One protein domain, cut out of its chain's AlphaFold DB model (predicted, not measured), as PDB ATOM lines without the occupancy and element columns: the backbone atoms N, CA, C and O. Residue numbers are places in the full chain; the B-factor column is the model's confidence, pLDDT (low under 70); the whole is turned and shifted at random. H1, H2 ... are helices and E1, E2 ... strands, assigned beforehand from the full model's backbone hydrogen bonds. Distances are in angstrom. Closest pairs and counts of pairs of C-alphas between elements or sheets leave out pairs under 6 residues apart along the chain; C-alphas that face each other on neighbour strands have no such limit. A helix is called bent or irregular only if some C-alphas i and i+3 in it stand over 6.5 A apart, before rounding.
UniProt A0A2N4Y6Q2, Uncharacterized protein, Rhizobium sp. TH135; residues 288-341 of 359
ATOM      1  N   GLU A 288      41.805  58.114   3.357       95.25
ATOM      2  CA  GLU A 288      40.997  59.191   3.916       95.25
ATOM      3  C   GLU A 288      40.098  59.839   2.859       95.25
ATOM      4  O   GLU A 288      38.917  60.085   3.114       95.25
ATOM      5  N   ARG A 289      40.624  60.080   1.656       95.62
ATOM      6  CA  ARG A 289      39.864  60.628   0.533       95.62
ATOM      7  C   ARG A 289      38.752  59.682   0.085       95.62
ATOM      8  O   ARG A 289      37.636  60.145  -0.148       95.62
ATOM      9  N   LEU A 290      39.027  58.380   0.006       94.56
ATOM     10  CA  LEU A 290      38.035  57.358  -0.326       94.56
ATOM     11  C   LEU A 290      36.910  57.317   0.715       94.56
ATOM     12  O   LEU A 290      35.742  57.460   0.357       94.56
ATOM     13  N   PHE A 291      37.239  57.189   2.002       95.12
ATOM     14  CA  PHE A 291      36.241  57.063   3.071       95.12
ATOM     15  C   PHE A 291      35.502  58.380   3.375       95.12
ATOM     16  O   PHE A 291      34.373  58.356   3.866       95.12
ATOM     17  N   ARG A 292      36.080  59.543   3.039       95.88
ATOM     18  CA  ARG A 292      35.395  60.851   3.096       95.88
ATOM     19  C   ARG A 292      34.648  61.203   1.807       95.88
ATOM     20  O   ARG A 292      33.921  62.203   1.799       95.88
ATOM     21  N   SER A 293      34.790  60.421   0.738       96.12
ATOM     22  CA  SER A 293      34.082  60.657  -0.522       96.12
ATOM     23  C   SER A 293      32.565  60.654  -0.318       96.12
ATOM     24  O   SER A 293      32.033  60.053   0.623       96.12
ATOM     25  N   LYS A 294      31.847  61.374  -1.182       95.06
ATOM     26  CA  LYS A 294      30.382  61.417  -1.125       95.06
ATOM     27  C   LYS A 294      29.809  60.049  -1.495       95.06
ATOM     28  O   LYS A 294      28.863  59.595  -0.864       95.06
ATOM     29  N   GLU A 295      30.424  59.402  -2.476       92.75
ATOM     30  CA  GLU A 295      30.064  58.098  -3.021       92.75
ATOM     31  C   GLU A 295      30.079  57.023  -1.933       92.75
ATOM     32  O   GLU A 295      29.116  56.271  -1.806       92.75
ATOM     33  N   TYR A 296      31.129  56.993  -1.105       94.56
ATOM     34  CA  TYR A 296      31.199  56.071   0.023       94.56
ATOM     35  C   TYR A 296      30.220  56.455   1.140       94.56
ATOM     36  O   TYR A 296      29.454  55.617   1.609       94.56
ATOM     37  N   ARG A 297      30.194  57.731   1.554       94.38
ATOM     38  CA  ARG A 297      29.355  58.182   2.682       94.38
ATOM     39  C   ARG A 297      27.854  58.064   2.430       94.38
ATOM     40  O   ARG A 297      27.089  58.019   3.387       94.38
ATOM     41  N   GLN A 298      27.431  58.058   1.171       95.50
ATOM     42  CA  GLN A 298      26.031  57.890   0.783       95.50
ATOM     43  C   GLN A 298      25.679  56.446   0.408       95.50
ATOM     44  O   GLN A 298      24.513  56.169   0.129       95.50
ATOM     45  N   ALA A 299      26.647  55.524   0.396       94.00
ATOM     46  CA  ALA A 299      26.369  54.114   0.167       94.00
ATOM     47  C   ALA A 299      25.592  53.532   1.358       94.00
ATOM     48  O   ALA A 299      25.994  53.701   2.510       94.00
ATOM     49  N   SER A 300      24.490  52.834   1.074       93.88
ATOM     50  CA  SER A 300      23.735  52.117   2.103       93.88
ATOM     51  C   SER A 300      24.572  51.001   2.724       93.88
ATOM     52  O   SER A 300      25.443  50.420   2.076       93.88
ATOM     53  N   ASP A 301      24.242  50.637   3.958       89.25
ATOM     54  CA  ASP A 301      24.782  49.464   4.654       89.25
ATOM     55  C   ASP A 301      24.410  48.129   3.983       89.25
ATOM     56  O   ASP A 301      24.973  47.090   4.296       89.25
ATOM     57  N   THR A 302      23.493  48.125   3.023       89.25
ATOM     58  CA  THR A 302      23.196  46.968   2.165       89.25
ATOM     59  C   THR A 302      24.036  46.936   0.887       89.25
ATOM     60  O   THR A 302      24.002  45.954   0.144       89.25
ATOM     61  N   SER A 303      24.793  47.998   0.600       91.25
ATOM     62  CA  SER A 303      25.568  48.135  -0.629       91.25
ATOM     63  C   SER A 303      26.943  47.483  -0.518       91.25
ATOM     64  O   SER A 303      27.680  47.673   0.452       91.25
ATOM     65  N   ALA A 304      27.362  46.805  -1.587       89.12
ATOM     66  CA  ALA A 304      28.732  46.317  -1.722       89.12
ATOM     67  C   ALA A 304      29.765  47.460  -1.662       89.12
ATOM     68  O   ALA A 304      30.868  47.262  -1.163       89.12
ATOM     69  N   LEU A 305      29.407  48.673  -2.109       90.81
ATOM     70  CA  LEU A 305      30.294  49.843  -2.041       90.81
ATOM     71  C   LEU A 305      30.624  50.260  -0.602       90.81
ATOM     72  O   LEU A 305      31.672  50.858  -0.380       90.81
ATOM     73  N   HIS A 306      29.755  49.931   0.356       92.81
ATOM     74  CA  HIS A 306      29.993  50.180   1.773       92.81
ATOM     75  C   HIS A 306      30.946  49.131   2.364       92.81
ATOM     76  O   HIS A 306      31.963  49.467   2.965       92.81
ATOM     77  N   TRP A 307      30.664  47.844   2.145       92.69
ATOM     78  CA  TRP A 307      31.400  46.759   2.805       92.69
ATOM     79  C   TRP A 307      32.722  46.381   2.144       92.69
ATOM     80  O   TRP A 307      33.676  46.056   2.851       92.69
ATOM     81  N   LEU A 308      32.808  46.410   0.809       93.69
ATOM     82  CA  LEU A 308      34.009  45.956   0.100       93.69
ATOM     83  C   LEU A 308      35.270  46.734   0.518       93.69
ATOM     84  O   LEU A 308      36.265  46.070   0.815       93.69
ATOM     85  N   PRO A 309      35.268  48.084   0.603       93.69
ATOM     86  CA  PRO A 309      36.452  48.826   1.033       93.69
ATOM     87  C   PRO A 309      36.866  48.512   2.474       93.69
ATOM     88  O   PRO A 309      38.058  48.365   2.739       93.69
ATOM     89  N   LEU A 310      35.903  48.363   3.393       93.50
ATOM     90  CA  LEU A 310      36.169  48.053   4.803       93.50
ATOM     91  C   LEU A 310      36.811  46.674   4.960       93.50
ATOM     92  O   LEU A 310      37.862  46.539   5.585       93.50
ATOM     93  N   ILE A 311      36.202  45.650   4.360       92.81
ATOM     94  CA  ILE A 311      36.710  44.281   4.456       92.81
ATOM     95  C   ILE A 311      38.080  44.196   3.780       92.81
ATOM     96  O   ILE A 311      39.009  43.654   4.374       92.81
ATOM     97  N   ALA A 312      38.242  44.770   2.582       92.88
ATOM     98  CA  ALA A 312      39.521  44.766   1.873       92.88
ATOM     99  C   ALA A 312      40.641  45.436   2.685       92.88
ATOM    100  O   ALA A 312      41.732  44.873   2.773       92.88
ATOM    101  N   LEU A 313      40.366  46.586   3.317       93.25
ATOM    102  CA  LEU A 313      41.343  47.311   4.131       93.25
ATOM    103  C   LEU A 313      41.787  46.514   5.364       93.25
ATOM    104  O   LEU A 313      42.976  46.466   5.666       93.25
ATOM    105  N   HIS A 314      40.846  45.887   6.073       90.50
ATOM    106  CA  HIS A 314      41.144  45.197   7.331       90.50
ATOM    107  C   HIS A 314      41.705  43.783   7.150       90.50
ATOM    108  O   HIS A 314      42.398  43.286   8.035       90.50
ATOM    109  N   THR A 315      41.398  43.118   6.036       90.69
ATOM    110  CA  THR A 315      41.715  41.690   5.845       90.69
ATOM    111  C   THR A 315      42.767  41.435   4.773       90.69
ATOM    112  O   THR A 315      43.397  40.379   4.778       90.69
ATOM    113  N   GLY A 316      42.934  42.358   3.819       89.19
ATOM    114  CA  GLY A 316      43.758  42.138   2.630       89.19
ATOM    115  C   GLY A 316      43.235  41.040   1.692       89.19
ATOM    116  O   GLY A 316      43.979  40.577   0.824       89.19
ATOM    117  N   MET A 317      41.983  40.597   1.852       90.38
ATOM    118  CA  MET A 317      41.365  39.573   1.005       90.38
ATOM    119  C   MET A 317      41.244  40.022  -0.456       90.38
ATOM    120  O   MET A 317      41.075  41.207  -0.761       90.38
ATOM    121  N   ARG A 318      41.272  39.066  -1.395       88.25
ATOM    122  CA  ARG A 318      40.995  39.365  -2.809       88.25
ATOM    123  C   ARG A 318      39.524  39.726  -2.989       88.25
ATOM    124  O   ARG A 318      38.660  39.120  -2.367       88.25
ATOM    125  N   LEU A 319      39.226  40.620  -3.933       89.75
ATOM    126  CA  LEU A 319      37.849  41.030  -4.247       89.75
ATOM    127  C   LEU A 319      36.907  39.832  -4.470       89.75
ATOM    128  O   LEU A 319      35.809  39.808  -3.930       89.75
ATOM    129  N   GLU A 320      37.348  38.814  -5.214       87.56
ATOM    130  CA  GLU A 320      36.545  37.605  -5.441       87.56
ATOM    131  C   GLU A 320      36.290  36.785  -4.170       87.56
ATOM    132  O   GLU A 320      35.253  36.136  -4.074       87.56
ATOM    133  N   GLU A 321      37.223  36.786  -3.216       89.25
ATOM    134  CA  GLU A 321      37.055  36.102  -1.930       89.25
ATOM    135  C   GLU A 321      36.016  36.853  -1.088       89.25
ATOM    136  O   GLU A 321      35.104  36.224  -0.563       89.25
ATOM    137  N   ILE A 322      36.083  38.191  -1.048       91.81
ATOM    138  CA  ILE A 322      35.118  39.034  -0.322       91.81
ATOM    139  C   ILE A 322      33.709  38.891  -0.912       91.81
ATOM    140  O   ILE A 322      32.754  38.662  -0.177       91.81
ATOM    141  N   CYS A 323      33.566  38.969  -2.238       89.31
ATOM    142  CA  CYS A 323      32.262  38.873  -2.903       89.31
ATOM    143  C   CYS A 323      31.597  37.492  -2.775       89.31
ATOM    144  O   CYS A 323      30.413  37.366  -3.076       89.31
ATOM    145  N   ARG A 324      32.343  36.451  -2.381       88.50
ATOM    146  CA  ARG A 324      31.811  35.097  -2.152       88.50
ATOM    147  C   ARG A 324      31.493  34.812  -0.686       88.50
ATOM    148  O   ARG A 324      30.977  33.730  -0.408       88.50
ATOM    149  N   LEU A 325      31.788  35.739   0.227       88.88
ATOM    150  CA  LEU A 325      31.523  35.543   1.647       88.88
ATOM    151  C   LEU A 325      30.034  35.386   1.923       88.88
ATOM    152  O   LEU A 325      29.201  36.172   1.470       88.88
ATOM    153  N   ARG A 326      29.723  34.389   2.742       88.94
ATOM    154  CA  ARG A 326      28.399  34.134   3.293       88.94
ATOM    155  C   ARG A 326      28.471  34.392   4.792       88.94
ATOM    156  O   ARG A 326      28.944  33.519   5.522       88.94
ATOM    157  N   PRO A 327      28.007  35.558   5.283       85.75
ATOM    158  CA  PRO A 327      28.166  35.942   6.685       85.75
ATOM    159  C   PRO A 327      27.695  34.879   7.685       85.75
ATOM    160  O   PRO A 327      28.340  34.677   8.705       85.75
ATOM    161  N   ALA A 328      26.622  34.150   7.360       85.62
ATOM    162  CA  ALA A 328      26.070  33.091   8.205       85.62
ATOM    163  C   ALA A 328      26.947  31.823   8.315       85.62
ATOM    164  O   ALA A 328      26.766  31.050   9.249       85.62
ATOM    165  N   HIS A 329      27.871  31.591   7.376       87.25
ATOM    166  CA  HIS A 329      28.649  30.346   7.288       87.25
ATOM    167  C   HIS A 329      30.165  30.547   7.392       87.25
ATOM    168  O   HIS A 329      30.873  29.624   7.803       87.25
ATOM    169  N   ASP A 330      30.655  31.726   7.006       90.50
ATOM    170  CA  ASP A 330      32.089  32.003   6.868       90.50
ATOM    171  C   ASP A 330      32.651  32.835   8.021       90.50
ATOM    172  O   ASP A 330      33.863  32.871   8.211       90.50
ATOM    173  N   ILE A 331      31.799  33.491   8.812       91.19
ATOM    174  CA  ILE A 331      32.225  34.237   9.997       91.19
ATOM    175  C   ILE A 331      32.138  33.299  11.200       91.19
ATOM    176  O   ILE A 331      31.052  32.966  11.670       91.19
ATOM    177  N   ILE A 332      33.293  32.856  11.693       92.19
ATOM    178  CA  ILE A 332      33.396  31.856  12.760       92.19
ATOM    179  C   ILE A 332      34.305  32.342  13.885       92.19
ATOM    180  O   ILE A 332      35.182  33.174  13.680       92.19
ATOM    181  N   ILE A 333      34.141  31.780  15.079       93.88
ATOM    182  CA  ILE A 333      35.069  32.003  16.190       93.88
ATOM    183  C   ILE A 333      36.035  30.818  16.247       93.88
ATOM    184  O   ILE A 333      35.613  29.682  16.453       93.88
ATOM    185  N   ARG A 334      37.338  31.070  16.086       90.75
ATOM    186  CA  ARG A 334      38.401  30.076  16.311       90.75
ATOM    187  C   ARG A 334      39.309  30.557  17.433       90.75
ATOM    188  O   ARG A 334      39.825  31.666  17.378       90.75
ATOM    189  N   ASN A 335      39.499  29.724  18.458       90.50
ATOM    190  CA  ASN A 335      40.326  30.036  19.633       90.50
ATOM    191  C   ASN A 335      39.991  31.405  20.265       90.50
ATOM    192  O   ASN A 335      40.880  32.185  20.590       90.50
ATOM    193  N   GLY A 336      38.697  31.731  20.372       90.88
ATOM    194  CA  GLY A 336      38.229  33.011  20.922       90.88
ATOM    195  C   GLY A 336      38.418  34.230  20.008       90.88
ATOM    196  O   GLY A 336      38.076  35.335  20.411       90.88
ATOM    197  N   THR A 337      38.923  34.052  18.784       90.44
ATOM    198  CA  THR A 337      39.115  35.128  17.800       90.44
ATOM    199  C   THR A 337      38.091  35.008  16.675       90.44
ATOM    200  O   THR A 337      37.867  33.914  16.155       90.44
ATOM    201  N   LEU A 338      37.467  36.127  16.289       90.25
ATOM    202  CA  LEU A 338      36.584  36.187  15.124       90.25
ATOM    203  C   LEU A 338      37.419  36.054  13.847       90.25
ATOM    204  O   LEU A 338      38.370  36.804  13.633       90.25
ATOM    205  N   CYS A 339      37.074  35.094  13.003       89.81
ATOM    206  CA  CYS A 339      37.805  34.763  11.790       89.81
ATOM    207  C   CYS A 339      36.853  34.654  10.601       89.81
ATOM    208  O   CYS A 339      35.692  34.275  10.743       89.81
ATOM    209  N   ILE A 340      37.393  34.938   9.418       91.50
ATOM    210  CA  ILE A 340      36.740  34.685   8.137       91.50
ATOM    211  C   ILE A 340      37.327  33.386   7.571       91.50
ATOM    212  O   ILE A 340      38.527  33.311   7.304       91.50
ATOM    213  N   ASP A 341      36.500  32.356   7.414       89.75
ATOM    214  CA  ASP A 341      36.889  31.042   6.894       89.75
ATOM    215  C   ASP A 341      36.662  30.980   5.380       89.75
ATOM    216  O   ASP A 341      35.540  30.831   4.905       89.75
TER     217      ASP A 341
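Overview. This is residues 288 to 341 of the 359 residues of an uncharacterized protein of Rhizobium sp. TH135 (UniProt A0A2N4Y6Q2). This is a loose, elongated row of small parts, with the helix H3 in the middle, the two short helices H1 and H2 at one end, and the strand hairpin E1 and E2 at the other. The short helix H4 packs on part of H3, and the short helix H5 leads straight into the hairpin. The printed part has 54 residues with five named helices and two named strands, in the order H1, H2, H3, H4, H5, E1, E2; the two strands make one antiparallel sheet in the order E1 - E2. The class is mixed, helices and strands. The whole is loose, with a radius of gyration of the C-alphas of 12.7 A and spans of 38 by 19 by 18 A.

Arrangement. H1, residues 288 to 292, is joined by a tight link of one residue to H2, residues 294 to 297. The two are close but not clearly touching; their closest C-alphas, those of Leu 290 and Tyr 296, are 7.0 A apart. A short link of 6 residues leads from H2 to H3, residues 304 to 315. H2 and H3 are close but not clearly touching, with the C-alphas of Tyr 296 and His 306 the closest at 6.3 A. H1 and H3 are apart, but only just, at 8.5 A. H4, residues 319 to 322, touches H3, which meets it with residues 308 to 312 alone; the closest C-alphas are those of Leu 308 and Ile 322, 7.0 A apart. H5, residues 327 to 330, is apart from H3 and from H4. E1, residues 331 to 334, follows H5 with no residue between them. E1 and E2, residues 337 to 340, form a hairpin of antiparallel neighbour strands, with 139 degrees between their directions. The C-alphas of Ile 333 and Leu 338 face each other at 4.6 A. Across this pair N 332 and O 339 are 2.9 A apart and N 339 and O 332 are 2.8 A apart, both within hydrogen-bond range. The closest C-alphas of H5 and E2 are those of Asp 330 and Ile 340, 5.5 A apart. H3 and H4 are both apart from E1 and E2. In H1 every O i to N i+4 pair is within hydrogen-bond range and in H3 6 of 8 are, while H2, H4 and H5 are too short for such a pair.

Along the chain. H1 begins at Glu 288, whose C-alpha is at (40.997, 59.191, 3.916), and measures 5.9 A from first to last C-alpha. H2 measures 5.1 A. H3 is the longest helix, with 12 residues and 15.7 A; its first C-alpha, that of Ala 304, is at (28.732, 46.317, -1.722). H3 is irregular, but only just: C-alphas 306 and 309 are 6.6 A apart. H4 measures 5.2 A and H5 5.6 A. E1 measures 9.8 A and E2 10.0 A; E2 ends at Ile 340, with its C-alpha at (36.740, 34.685, 8.137).

Size, cuts and confidence. The two C-alphas farthest apart are those of Lys 294 and Asn 335, 38.9 A, while the first and last printed C-alphas, those of Glu 288 and Asp 341, are 28.6 A apart. The centre of H3 is nearest to the mean of the C-alphas, at 3.5 A, and that of H1 is farthest, at 15.8 A. The printed part has no cut, and it has no long link. The mean pLDDT of the printed part is 91.5, and no printed residue is under 70.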